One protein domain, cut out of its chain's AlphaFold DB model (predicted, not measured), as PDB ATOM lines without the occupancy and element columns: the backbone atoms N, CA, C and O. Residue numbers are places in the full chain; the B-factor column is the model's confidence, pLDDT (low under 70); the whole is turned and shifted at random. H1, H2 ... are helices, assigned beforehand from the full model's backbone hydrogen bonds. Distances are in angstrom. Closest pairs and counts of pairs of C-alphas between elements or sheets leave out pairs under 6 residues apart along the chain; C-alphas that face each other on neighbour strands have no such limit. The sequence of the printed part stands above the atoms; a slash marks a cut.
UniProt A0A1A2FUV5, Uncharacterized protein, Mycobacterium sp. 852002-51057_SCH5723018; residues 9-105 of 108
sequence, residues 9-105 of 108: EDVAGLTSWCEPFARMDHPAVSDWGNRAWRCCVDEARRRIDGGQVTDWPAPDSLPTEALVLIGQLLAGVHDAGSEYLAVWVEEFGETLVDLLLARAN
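What this domain is: This is residues 9 to 105 of the 108 residues of an uncharacterized protein of Mycobacterium sp. 852002-51057_SCH5723018 (UniProt A0A1A2FUV5). Two helical hairpins, H1 with H2 and H3 with H4, stand side by side, and the long link of residues 50 to 63 folds back along H2 on its side away from H1 to join the one hairpin to the other. H2 and H4 end toward opposite ends of the long axis. The printed part has 97 residues with four named helices, H1 to H4; it is all helix and compact, radius of gyration of the C-alphas 13.5 A, spanning 46 by 30 by 20 A.

Where its parts are: H1 is residues 9 to 22, from C-alpha 9 at (-35.358, 29.732, 25.094). H2 is residues 27 to 49, 31.8 A; H3 is residues 64 to 78; H4 is residues 83 to 104, 31.3 A, ending at (-1.646, 37.600, 16.050).

How they stand to each other: H1 and H2 touch, closest C-alphas Ala 22 and Gly 33 at 4.0 A, opposite ways at a shallow tilt of 27 degrees. H3 and H4 touch, closest C-alphas His 78 and Ala 86 at 4.7 A, opposite ways at 20 degrees, a shallow tilt. H1 and H3 are near each other; H2 and H4 are apart. Every O i to N i+4 pair is within hydrogen-bond range in H4, against 8 of 10 in H1, 18 of 19 in H2 and 10 of 11 in H3.

The domain as a whole: The C-alphas farthest apart, Asp 49 and Asn 105, are 46.2 A apart. The printed part has no cut; the link H2 to H3 is long. No printed residue is under 70 in pLDDT.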
ATOM      1  N   GLU A   9     -36.228  29.716  23.916       91.88
ATOM      2  CA  GLU A   9     -35.358  29.732  25.094       91.88
ATOM      3  C   GLU A   9     -33.918  30.108  24.723       91.88
ATOM      4  O   GLU A   9     -33.333  30.978  25.367       91.88
ATOM      5  N   ASP A  10     -33.386  29.557  23.626       92.62
ATOM      6  CA  ASP A  10     -32.061  29.924  23.111       92.62
ATOM      7  C   ASP A  10     -31.995  31.415  22.747       92.62
ATOM      8  O   ASP A  10     -31.049  32.115  23.113       92.62
ATOM      9  N   VAL A  11     -33.019  31.934  22.054       92.81
ATOM     10  CA  VAL A  11     -33.098  33.357  21.683       92.81
ATOM     11  C   VAL A  11     -33.168  34.239  22.932       92.81
ATOM     12  O   VAL A  11     -32.488  35.266  22.997       92.81
ATOM     13  N   ALA A  12     -33.938  33.850  23.953       90.31
ATOM     14  CA  ALA A  12     -33.997  34.570  25.226       90.31
ATOM     15  C   ALA A  12     -32.652  34.537  25.979       90.31
ATOM     16  O   ALA A  12     -32.215  35.562  26.521       90.31
ATOM     17  N   GLY A  13     -31.958  33.396  25.962       89.56
ATOM     18  CA  GLY A  13     -30.613  33.236  26.516       89.56
ATOM     19  C   GLY A  13     -29.596  34.146  25.826       89.56
ATOM     20  O   GLY A  13     -28.930  34.946  26.488       89.56
ATOM     21  N   LEU A  14     -29.545  34.120  24.490       89.81
ATOM     22  CA  LEU A  14     -28.684  35.001  23.694       89.81
ATOM     23  C   LEU A  14     -29.008  36.480  23.917       89.81
ATOM     24  O   LEU A  14     -28.100  37.300  24.033       89.81
ATOM     25  N   THR A  15     -30.290  36.838  24.019       91.38
ATOM     26  CA  THR A  15     -30.725  38.211  24.334       91.38
ATOM     27  C   THR A  15     -30.120  38.690  25.654       91.38
ATOM     28  O   THR A  15     -29.552  39.783  25.710       91.38
ATOM     29  N   SER A  16     -30.204  37.857  26.695       88.06
ATOM     30  CA  SER A  16     -29.683  38.156  28.038       88.06
ATOM     31  C   SER A  16     -28.159  38.292  28.049       88.06
ATOM     32  O   SER A  16     -27.602  39.086  28.801       88.06
ATOM     33  N   TRP A  17     -27.478  37.551  27.176       88.81
ATOM     34  CA  TRP A  17     -26.036  37.649  26.984       88.81
ATOM     35  C   TRP A  17     -25.612  38.913  26.216       88.81
ATOM     36  O   TRP A  17     -24.585  39.508  26.538       88.81
ATOM     37  N   CYS A  18     -26.400  39.365  25.234       91.62
ATOM     38  CA  CYS A  18     -26.090  40.558  24.434       91.62
ATOM     39  C   CYS A  18     -26.235  41.873  25.222       91.62
ATOM     40  O   CYS A  18     -25.493  42.828  24.978       91.62
ATOM     41  N   GLU A  19     -27.194  41.944  26.153       90.31
ATOM     42  CA  GLU A  19     -27.523  43.165  26.904       90.31
ATOM     43  C   GLU A  19     -26.314  43.774  27.655       90.31
ATOM     44  O   GLU A  19     -26.102  44.985  27.529       90.31
ATOM     45  N   PRO A  20     -25.482  43.004  28.390       90.06
ATOM     46  CA  PRO A  20     -24.268  43.528  29.012       90.06
ATOM     47  C   PRO A  20     -23.323  44.243  28.041       90.06
ATOM     48  O   PRO A  20     -22.842  45.328  28.364       90.06
ATOM     49  N   PHE A  21     -23.088  43.692  26.845       92.12
ATOM     50  CA  PHE A  21     -22.221  44.321  25.840       92.12
ATOM     51  C   PHE A  21     -22.814  45.618  25.316       92.12
ATOM     52  O   PHE A  21     -22.102  46.613  25.216       92.12
ATOM     53  N   ALA A  22     -24.127  45.632  25.060       93.25
ATOM     54  CA  ALA A  22     -24.849  46.823  24.617       93.25
ATOM     55  C   ALA A  22     -24.695  48.003  25.595       93.25
ATOM     56  O   ALA A  22     -24.760  49.163  25.184       93.25
ATOM     57  N   ARG A  23     -24.459  47.711  26.881       93.50
ATOM     58  CA  ARG A  23     -24.303  48.683  27.973       93.50
ATOM     59  C   ARG A  23     -22.855  49.017  28.340       93.50
ATOM     60  O   ARG A  23     -22.655  49.788  29.273       93.50
ATOM     61  N   MET A  24     -21.854  48.452  27.664       92.81
ATOM     62  CA  MET A  24     -20.452  48.769  27.955       92.81
ATOM     63  C   MET A  24     -20.087  50.188  27.510       92.81
ATOM     64  O   MET A  24     -20.542  50.657  26.475       92.81
ATOM     65  N   ASP A  25     -19.176  50.838  28.236       93.81
ATOM     66  CA  ASP A  25     -18.715  52.195  27.902       93.81
ATOM     67  C   ASP A  25     -17.867  52.257  26.615       93.81
ATOM     68  O   ASP A  25     -17.655  53.332  26.054       93.81
ATOM     69  N   HIS A  26     -17.371  51.118  26.118       93.88
ATOM     70  CA  HIS A  26     -16.574  51.068  24.894       93.88
ATOM     71  C   HIS A  26     -17.472  51.183  23.642       93.88
ATOM     72  O   HIS A  26     -18.217  50.239  23.360       93.88
ATOM     73  N   PRO A  27     -17.355  52.238  22.805       95.00
ATOM     74  CA  PRO A  27     -18.321  52.516  21.735       95.00
ATOM     75  C   PRO A  27     -18.518  51.373  20.735       95.00
ATOM     76  O   PRO A  27     -19.650  51.014  20.432       95.00
ATOM     77  N   ALA A  28     -17.429  50.753  20.264       94.31
ATOM     78  CA  ALA A  28     -17.522  49.643  19.309       94.31
ATOM     79  C   ALA A  28     -18.187  48.389  19.906       94.31
ATOM     80  O   ALA A  28     -18.922  47.688  19.219       94.31
ATOM     81  N   VAL A  29     -17.958  48.122  21.198       94.75
ATOM     82  CA  VAL A  29     -18.534  46.958  21.886       94.75
ATOM     83  C   VAL A  29     -20.008  47.209  22.183       94.75
ATOM     84  O   VAL A  29     -20.830  46.323  21.968       94.75
ATOM     85  N   SER A  30     -20.352  48.431  22.600       95.88
ATOM     86  CA  SER A  30     -21.738  48.859  22.782       95.88
ATOM     87  C   SER A  30     -22.534  48.782  21.485       95.88
ATOM     88  O   SER A  30     -23.634  48.231  21.486       95.88
ATOM     89  N   ASP A  31     -22.000  49.280  20.366       96.12
ATOM     90  CA  ASP A  31     -22.693  49.210  19.075       96.12
ATOM     91  C   ASP A  31     -22.906  47.759  18.625       96.12
ATOM     92  O   ASP A  31     -24.026  47.364  18.293       96.12
ATOM     93  N   TRP A  32     -21.859  46.933  18.713       96.00
ATOM     94  CA  TRP A  32     -21.951  45.508  18.407       96.00
ATOM     95  C   TRP A  32     -22.993  44.802  19.285       96.00
ATOM     96  O   TRP A  32     -23.895  44.147  18.765       96.00
ATOM     97  N   GLY A  33     -22.941  45.006  20.604       95.50
ATOM     98  CA  GLY A  33     -23.898  44.432  21.548       95.50
ATOM     99  C   GLY A  33     -25.332  44.897  21.291       95.50
ATOM    100  O   GLY A  33     -26.255  44.088  21.324       95.50
ATOM    101  N   ASN A  34     -25.537  46.175  20.954       96.38
ATOM    102  CA  ASN A  34     -26.851  46.710  20.594       96.38
ATOM    103  C   ASN A  34     -27.412  46.057  19.326       96.38
ATOM    104  O   ASN A  34     -28.604  45.755  19.267       96.38
ATOM    105  N   ARG A  35     -26.580  45.836  18.305       96.62
ATOM    106  CA  ARG A  35     -26.998  45.163  17.069       96.62
ATOM    107  C   ARG A  35     -27.306  43.686  17.294       96.62
ATOM    108  O   ARG A  35     -28.327  43.216  16.800       96.62
ATOM    109  N   ALA A  36     -26.475  42.983  18.063       95.38
ATOM    110  CA  ALA A  36     -26.709  41.589  18.436       95.38
ATOM    111  C   ALA A  36     -28.009  41.452  19.245       95.38
ATOM    112  O   ALA A  36     -28.866  40.633  18.924       95.38
ATOM    113  N   TRP A  37     -28.228  42.352  20.209       95.19
ATOM    114  CA  TRP A  37     -29.459  42.401  20.991       95.19
ATOM    115  C   TRP A  37     -30.697  42.660  20.122       95.19
ATOM    116  O   TRP A  37     -31.705  41.967  20.261       95.19
ATOM    117  N   ARG A  38     -30.621  43.609  19.177       95.81
ATOM    118  CA  ARG A  38     -31.701  43.867  18.208       95.81
ATOM    119  C   ARG A  38     -31.984  42.663  17.321       95.81
ATOM    120  O   ARG A  38     -33.151  42.366  17.120       95.81
ATOM    121  N   CYS A  39     -30.960  41.952  16.847       95.94
ATOM    122  CA  CYS A  39     -31.135  40.712  16.087       95.94
ATOM    123  C   CYS A  39     -31.995  39.700  16.865       95.94
ATOM    124  O   CYS A  39     -32.984  39.201  16.328       95.94
ATOM    125  N   CYS A  40     -31.701  39.473  18.151       95.31
ATOM    126  CA  CYS A  40     -32.501  38.575  18.988       95.31
ATOM    127  C   CYS A  40     -33.941  39.072  19.195       95.31
ATOM    128  O   CYS A  40     -34.889  38.297  19.084       95.31
ATOM    129  N   VAL A  41     -34.119  40.368  19.481       94.19
ATOM    130  CA  VAL A  41     -35.448  40.969  19.691       94.19
ATOM    131  C   VAL A  41     -36.289  40.925  18.415       94.19
ATOM    132  O   VAL A  41     -37.479  40.616  18.475       94.19
ATOM    133  N   ASP A  42     -35.688  41.221  17.265       95.50
ATOM    134  CA  ASP A  42     -36.368  41.187  15.976       95.50
ATOM    135  C   ASP A  42     -36.730  39.754  15.581       95.50
ATOM    136  O   ASP A  42     -37.815  39.532  15.057       95.50
ATOM    137  N   GLU A  43     -35.881  38.767  15.882       96.31
ATOM    138  CA  GLU A  43     -36.204  37.352  15.670       96.31
ATOM    139  C   GLU A  43     -37.371  36.898  16.557       96.31
ATOM    140  O   GLU A  43     -38.296  36.245  16.070       96.31
ATOM    141  N   ALA A  44     -37.380  37.291  17.835       94.12
ATOM    142  CA  ALA A  44     -38.489  36.998  18.742       94.12
ATOM    143  C   ALA A  44     -39.807  37.624  18.253       94.12
ATOM    144  O   ALA A  44     -40.846  36.965  18.260       94.12
ATOM    145  N   ARG A  45     -39.768  38.870  17.760       93.88
ATOM    146  CA  ARG A  45     -40.923  39.529  17.125       93.88
ATOM    147  C   ARG A  45     -41.342  38.813  15.847       93.88
ATOM    148  O   ARG A  45     -42.495  38.428  15.706       93.88
ATOM    149  N   ARG A  46     -40.404  38.498  14.952       95.25
ATOM    150  CA  ARG A  46     -40.697  37.795  13.694       95.25
ATOM    151  C   ARG A  46     -41.503  36.510  13.915       95.25
ATOM    152  O   ARG A  46     -42.345  36.180  13.083       95.25
ATOM    153  N   ARG A  47     -41.275  35.789  15.015       93.94
ATOM    154  CA  ARG A  47     -42.027  34.569  15.365       93.94
ATOM    155  C   ARG A  47     -43.480  34.828  15.772       93.94
ATOM    156  O   ARG A  47     -44.315  33.952  15.567       93.94
ATOM    157  N   ILE A  48     -43.781  36.002  16.323       93.25
ATOM    158  CA  ILE A  48     -45.116  36.389  16.793       93.25
ATOM    159  C   ILE A  48     -45.925  37.017  15.656       93.25
ATOM    160  O   ILE A  48     -47.048  36.594  15.380       93.25
ATOM    161  N   ASP A  49     -45.362  38.031  15.002       94.25
ATOM    162  CA  ASP A  49     -46.073  38.927  14.089       94.25
ATOM    163  C   ASP A  49     -45.417  39.057  12.700       94.25
ATOM    164  O   ASP A  49     -45.939  39.747  11.822       94.25
ATOM    165  N   GLY A  50     -44.331  38.320  12.443       92.62
ATOM    166  CA  GLY A  50     -43.566  38.401  11.197       92.62
ATOM    167  C   GLY A  50     -42.643  39.625  11.150       92.62
ATOM    168  O   GLY A  50     -42.485  40.348  12.127       92.62
ATOM    169  N   GLY A  51     -41.989  39.853  10.008       92.75
ATOM    170  CA  GLY A  51     -41.121  41.019   9.806       92.75
ATOM    171  C   GLY A  51     -39.687  40.681   9.409       92.75
ATOM    172  O   GLY A  51     -39.354  39.536   9.103       92.75
ATOM    173  N   GLN A  52     -38.858  41.722   9.356       93.50
ATOM    174  CA  GLN A  52     -37.434  41.625   9.036       93.50
ATOM    175  C   GLN A  52     -36.621  41.485  10.321       93.50
ATOM    176  O   GLN A  52     -36.993  42.047  11.348       93.50
ATOM    177  N   VAL A  53     -35.505  40.766  10.236       94.94
ATOM    178  CA  VAL A  53     -34.576  40.570  11.352       94.94
ATOM    179  C   VAL A  53     -33.321  41.369  11.060       94.94
ATOM    180  O   VAL A  53     -32.772  41.262   9.964       94.94
ATOM    181  N   THR A  54     -32.867  42.175  12.020       94.31
ATOM    182  CA  THR A  54     -31.544  42.800  11.940       94.31
ATOM    183  C   THR A  54     -30.473  41.717  11.806       94.31
ATOM    184  O   THR A  54     -30.457  40.779  12.597       94.31
ATOM    185  N   ASP A  55     -29.553  41.850  10.850       94.19
ATOM    186  CA  ASP A  55     -28.458  40.889  10.694       94.19
ATOM    187  C   ASP A  55     -27.561  40.837  11.937       94.19
ATOM    188  O   ASP A  55     -27.197  41.876  12.508       94.19
ATOM    189  N   TRP A  56     -27.140  39.623  12.306       94.31
ATOM    190  CA  TRP A  56     -26.165  39.430  13.373       94.31
ATOM    191  C   TRP A  56     -24.858  40.174  13.042       94.31
ATOM    192  O   TRP A  56     -24.311  39.985  11.950       94.31
ATOM    193  N   PRO A  57     -24.340  41.031  13.941       95.19
ATOM    194  CA  PRO A  57     -23.191  41.873  13.635       95.19
ATOM    195  C   PRO A  57     -21.892  41.066  13.550       95.19
ATOM    196  O   PRO A  57     -21.568  40.272  14.437       95.19
ATOM    197  N   ALA A  58     -21.099  41.327  12.510       94.25
ATOM    198  CA  ALA A  58     -19.734  40.822  12.425       94.25
ATOM    199  C   ALA A  58     -18.872  41.405  13.571       94.25
ATOM    200  O   ALA A  58     -19.032  42.580  13.911       94.25
ATOM    201  N   PRO A  59     -17.981  40.608  14.190       94.75
ATOM    202  CA  PRO A  59     -17.129  41.062  15.291       94.75
ATOM    203  C   PRO A  59     -15.778  41.643  14.816       94.75
ATOM    204  O   PRO A  59     -14.921  41.977  15.628       94.75
ATOM    205  N   ASP A  60     -15.571  41.785  13.509       93.06
ATOM    206  CA  ASP A  60     -14.338  42.250  12.860       93.06
ATOM    207  C   ASP A  60     -13.824  43.603  13.379       93.06
ATOM    208  O   ASP A  60     -12.615  43.797  13.531       93.06
ATOM    209  N   SER A  61     -14.741  44.515  13.706       90.31
ATOM    210  CA  SER A  61     -14.449  45.854  14.233       90.31
ATOM    211  C   SER A  61     -14.142  45.905  15.737       90.31
ATOM    212  O   SER A  61     -13.744  46.956  16.248       90.31
ATOM    213  N   LEU A  62     -14.307  44.799  16.468       94.62
ATOM    214  CA  LEU A  62     -14.113  44.766  17.919       94.62
ATOM    215  C   LEU A  62     -12.632  44.724  18.305       94.62
ATOM    216  O   LEU A  62     -11.851  44.076  17.614       94.62
ATOM    217  N   PRO A  63     -12.209  45.328  19.428       92.88
ATOM    218  CA  PRO A  63     -10.844  45.170  19.932       92.88
ATOM    219  C   PRO A  63     -10.572  43.722  20.377       92.88
ATOM    220  O   PRO A  63     -11.497  42.963  20.674       92.88
ATOM    221  N   THR A  64      -9.302  43.315  20.407       93.25
ATOM    222  CA  THR A  64      -8.894  41.930  20.719       93.25
ATOM    223  C   THR A  64      -9.391  41.480  22.091       93.25
ATOM    224  O   THR A  64      -9.863  40.357  22.237       93.25
ATOM    225  N   GLU A  65      -9.365  42.366  23.080       91.88
ATOM    226  CA  GLU A  65      -9.845  42.103  24.435       91.88
ATOM    227  C   GLU A  65     -11.345  41.781  24.453       91.88
ATOM    228  O   GLU A  65     -11.779  40.898  25.190       91.88
ATOM    229  N   ALA A  66     -12.133  42.447  23.603       92.38
ATOM    230  CA  ALA A  66     -13.561  42.171  23.473       92.38
ATOM    231  C   ALA A  66     -13.818  40.830  22.773       92.38
ATOM    232  O   ALA A  66     -14.683  40.083  23.222       92.38
ATOM    233  N   LEU A  67     -13.048  40.491  21.731       92.75
ATOM    234  CA  LEU A  67     -13.136  39.175  21.083       92.75
ATOM    235  C   LEU A  67     -12.859  38.038  22.074       92.75
ATOM    236  O   LEU A  67     -13.599  37.058  22.109       92.75
ATOM    237  N   VAL A  68     -11.827  38.191  22.911       90.88
ATOM    238  CA  VAL A  68     -11.483  37.211  23.952       90.88
ATOM    239  C   VAL A  68     -12.602  37.092  24.986       90.88
ATOM    240  O   VAL A  68     -13.003  35.977  25.315       90.88
ATOM    241  N   LEU A  69     -13.134  38.218  25.474       88.81
ATOM    242  CA  LEU A  69     -14.236  38.220  26.439       88.81
ATOM    243  C   LEU A  69     -15.487  37.530  25.876       88.81
ATOM    244  O   LEU A  69     -16.111  36.722  26.563       88.81
ATOM    245  N   ILE A  70     -15.838  37.823  24.624       89.00
ATOM    246  CA  ILE A  70     -16.960  37.185  23.928       89.00
ATOM    247  C   ILE A  70     -16.728  35.673  23.828       89.00
ATOM    248  O   ILE A  70     -17.607  34.907  24.217       89.00
ATOM    249  N   GLY A  71     -15.540  35.243  23.393       87.00
ATOM    250  CA  GLY A  71     -15.186  33.823  23.297       87.00
ATOM    251  C   GLY A  71     -15.306  33.078  24.631       87.00
ATOM    252  O   GLY A  71     -15.859  31.982  24.681       87.00
ATOM    253  N   GLN A  72     -14.860  33.690  25.731       84.25
ATOM    254  CA  GLN A  72     -14.976  33.104  27.073       84.25
ATOM    255  C   GLN A  72     -16.427  32.914  27.513       84.25
ATOM    256  O   GLN A  72     -16.751  31.916  28.153       84.25
ATOM    257  N   LEU A  73     -17.302  33.862  27.183       79.25
ATOM    258  CA  LEU A  73     -18.704  33.779  27.572       79.25
ATOM    259  C   LEU A  73     -19.493  32.794  26.697       79.25
ATOM    260  O   LEU A  73     -20.380  32.119  27.213       79.25
ATOM    261  N   LEU A  74     -19.150  32.664  25.412       78.38
ATOM    262  CA  LEU A  74     -19.769  31.699  24.494       78.38
ATOM    263  C   LEU A  74     -19.559  30.248  24.928       78.38
ATOM    264  O   LEU A  74     -20.487  29.449  24.827       78.38
ATOM    265  N   ALA A  75     -18.387  29.923  25.479       74.19
ATOM    266  CA  ALA A  75     -18.115  28.589  26.012       74.19
ATOM    267  C   ALA A  75     -19.129  28.174  27.097       74.19
ATOM    268  O   ALA A  75     -19.500  27.010  27.179       74.19
ATOM    269  N   GLY A  76     -19.631  29.126  27.895       71.88
ATOM    270  CA  GLY A  76     -20.670  28.859  28.893       71.88
ATOM    271  C   GLY A  76     -22.081  28.699  28.315       71.88
ATOM    272  O   GLY A  76     -22.938  28.112  28.968       71.88
ATOM    273  N   VAL A  77     -22.331  29.216  27.107       76.00
ATOM    274  CA  VAL A  77     -23.629  29.129  26.415       76.00
ATOM    275  C   VAL A  77     -23.757  27.812  25.650       76.00
ATOM    276  O   VAL A  77     -24.836  27.225  25.646       76.00
ATOM    277  N   HIS A  78     -22.660  27.335  25.056       75.81
ATOM    278  CA  HIS A  78     -22.603  26.080  24.301       75.81
ATOM    279  C   HIS A  78     -23.208  24.895  25.074       75.81
ATOM    280  O   HIS A  78     -24.071  24.191  24.562       75.81
ATOM    281  N   ASP A  79     -22.810  24.724  26.338       74.12
ATOM    282  CA  ASP A  79     -23.192  23.560  27.149       74.12
ATOM    283  C   ASP A  79     -24.595  23.667  27.777       74.12
ATOM    284  O   ASP A  79     -25.099  22.695  28.343       74.12
ATOM    285  N   ALA A  80     -25.223  24.844  27.714       75.38
ATOM    286  CA  ALA A  80     -26.510  25.129  28.354       75.38
ATOM    287  C   ALA A  80     -27.691  25.189  27.365       75.38
ATOM    288  O   ALA A  80     -28.833  25.342  27.795       75.38
ATOM    289  N   GLY A  81     -27.412  25.112  26.063       82.12
ATOM    290  CA  GLY A  81     -28.362  25.366  24.982       82.12
ATOM    291  C   GLY A  81     -28.952  24.132  24.302       82.12
ATOM    292  O   GLY A  81     -28.651  22.989  24.646       82.12
ATOM    293  N   SER A  82     -29.774  24.374  23.276       89.75
ATOM    294  CA  SER A  82     -30.154  23.340  22.305       89.75
ATOM    295  C   SER A  82     -28.986  22.933  21.391       89.75
ATOM    296  O   SER A  82     -27.995  23.651  21.269       89.75
ATOM    297  N   GLU A  83     -29.125  21.815  20.665       91.56
ATOM    298  CA  GLU A  83     -28.139  21.397  19.648       91.56
ATOM    299  C   GLU A  83     -27.908  22.477  18.574       91.56
ATOM    300  O   GLU A  83     -26.785  22.666  18.114       91.56
ATOM    301  N   TYR A  84     -28.945  23.236  18.201       91.12
ATOM    302  CA  TYR A  84     -28.803  24.333  17.240       91.12
ATOM    303  C   TYR A  84     -28.040  25.523  17.822       91.12
ATOM    304  O   TYR A  84     -27.299  26.181  17.092       91.12
ATOM    305  N   LEU A  85     -28.201  25.796  19.120       89.94
ATOM    306  CA  LEU A  85     -27.412  26.819  19.800       89.94
ATOM    307  C   LEU A  85     -25.944  26.395  19.904       89.94
ATOM    308  O   LEU A  85     -25.075  27.226  19.666       89.94
ATOM    309  N   ALA A  86     -25.663  25.116  20.167       90.06
ATOM    310  CA  ALA A  86     -24.300  24.591  20.156       90.06
ATOM    311  C   ALA A  86     -23.622  24.809  18.792       90.06
ATOM    312  O   ALA A  86     -22.579  25.457  18.735       90.06
ATOM    313  N   VAL A  87     -24.268  24.401  17.691       90.88
ATOM    314  CA  VAL A  87     -23.750  24.617  16.323       90.88
ATOM    315  C   VAL A  87     -23.544  26.104  16.027       90.88
ATOM    316  O   VAL A  87     -22.514  26.503  15.492       90.88
ATOM    317  N   TRP A  88     -24.502  26.953  16.405       92.06
ATOM    318  CA  TRP A  88     -24.373  28.397  16.219       92.06
ATOM    319  C   TRP A  88     -23.171  28.970  16.987       92.06
ATOM    320  O   TRP A  88     -22.459  29.836  16.474       92.06
ATOM    321  N   VAL A  89     -22.931  28.489  18.214       90.56
ATOM    322  CA  VAL A  89     -21.791  28.904  19.038       90.56
ATOM    323  C   VAL A  89     -20.475  28.421  18.432       90.56
ATOM    324  O   VAL A  89     -19.514  29.187  18.439       90.56
ATOM    325  N   GLU A  90     -20.427  27.208  17.881       91.00
ATOM    326  CA  GLU A  90     -19.257  26.681  17.171       91.00
ATOM    327  C   GLU A  90     -18.912  27.550  15.951       91.00
ATOM    328  O   GLU A  90     -17.794  28.059  15.872       91.00
ATOM    329  N   GLU A  91     -19.878  27.830  15.066       92.19
ATOM    330  CA  GLU A  91     -19.672  28.677  13.876       92.19
ATOM    331  C   GLU A  91     -19.183  30.090  14.242       92.19
ATOM    332  O   GLU A  91     -18.280  30.662  13.615       92.19
ATOM    333  N   PHE A  92     -19.780  30.684  15.277       92.38
ATOM    334  CA  PHE A  92     -19.357  32.000  15.737       92.38
ATOM    335  C   PHE A  92     -17.982  31.946  16.409       92.38
ATOM    336  O   PHE A  92     -17.162  32.841  16.209       92.38
ATOM    337  N   GLY A  93     -17.706  30.887  17.170       91.62
ATOM    338  CA  GLY A  93     -16.419  30.626  17.805       91.62
ATOM    339  C   GLY A  93     -15.285  30.512  16.790       91.62
ATOM    340  O   GLY A  93     -14.252  31.154  16.974       91.62
ATOM    341  N   GLU A  94     -15.495  29.790  15.690       92.88
ATOM    342  CA  GLU A  94     -14.548  29.710  14.570       92.88
ATOM    343  C   GLU A  94     -14.243  31.100  14.000       92.88
ATOM    344  O   GLU A  94     -13.079  31.480  13.879       92.88
ATOM    345  N   THR A  95     -15.278  31.920  13.780       94.12
ATOM    346  CA  THR A  95     -15.111  33.309  13.311       94.12
ATOM    347  C   THR A  95     -14.234  34.133  14.263       94.12
ATOM    348  O   THR A  95     -13.389  34.920  13.828       94.12
ATOM    349  N   LEU A  96     -14.416  33.979  15.577       93.25
ATOM    350  CA  LEU A  96     -13.611  34.689  16.575       93.25
ATOM    351  C   LEU A  96     -12.162  34.199  16.587       93.25
ATOM    352  O   LEU A  96     -11.247  35.022  16.675       93.25
ATOM    353  N   VAL A  97     -11.947  32.887  16.485       92.19
ATOM    354  CA  VAL A  97     -10.608  32.285  16.417       92.19
ATOM    355  C   VAL A  97      -9.861  32.785  15.186       92.19
ATOM    356  O   VAL A  97      -8.731  33.250  15.327       92.19
ATOM    357  N   ASP A  98     -10.494  32.786  14.015       93.38
ATOM    358  CA  ASP A  98      -9.889  33.272  12.773       93.38
ATOM    359  C   ASP A  98      -9.460  34.738  12.884       93.38
ATOM    360  O   ASP A  98      -8.337  35.099  12.523       93.38
ATOM    361  N   LEU A  99     -10.312  35.590  13.464       93.56
ATOM    362  CA  LEU A  99      -9.980  36.995  13.701       93.56
ATOM    363  C   LEU A  99      -8.814  37.163  14.680       93.56
ATOM    364  O   LEU A  99      -7.951  38.019  14.471       93.56
ATOM    365  N   LEU A 100      -8.773  36.368  15.749       92.44
ATOM    366  CA  LEU A 100      -7.679  36.396  16.719       92.44
ATOM    367  C   LEU A 100      -6.359  35.934  16.086       92.44
ATOM    368  O   LEU A 100      -5.329  36.577  16.297       92.44
ATOM    369  N   LEU A 101      -6.387  34.877  15.272       91.62
ATOM    370  CA  LEU A 101      -5.218  34.372  14.548       91.62
ATOM    371  C   LEU A 101      -4.696  35.392  13.531       91.62
ATOM    372  O   LEU A 101      -3.495  35.674  13.518       91.62
ATOM    373  N   ALA A 102      -5.585  36.003  12.745       90.94
ATOM    374  CA  ALA A 102      -5.227  37.039  11.774       90.94
ATOM    375  C   ALA A 102      -4.560  38.256  12.440       90.94
ATOM    376  O   ALA A 102      -3.637  38.855  11.891       90.94
ATOM    377  N   ARG A 103      -4.984  38.613  13.658       89.75
ATOM    378  CA  ARG A 103      -4.391  39.717  14.432       89.75
ATOM    379  C   ARG A 103      -3.068  39.350  15.088       89.75
ATOM    380  O   ARG A 103      -2.212  40.219  15.239       89.75
ATOM    381  N   ALA A 104      -2.898  38.092  15.486       85.50
ATOM    382  CA  ALA A 104      -1.646  37.600  16.050       85.50
ATOM    383  C   ALA A 104      -0.532  37.509  14.990       85.50
ATOM    384  O   ALA A 104       0.632  37.721  15.322       85.50
ATOM    385  N   ASN A 105      -0.887  37.248  13.725       78.75
ATOM    386  CA  ASN A 105       0.043  37.134  12.600       78.75
ATOM    387  C   ASN A 105      -0.406  37.987  11.393       78.75
ATOM    388  O   ASN A 105      -0.892  37.435  10.410       78.75
TER     389      ASN A 105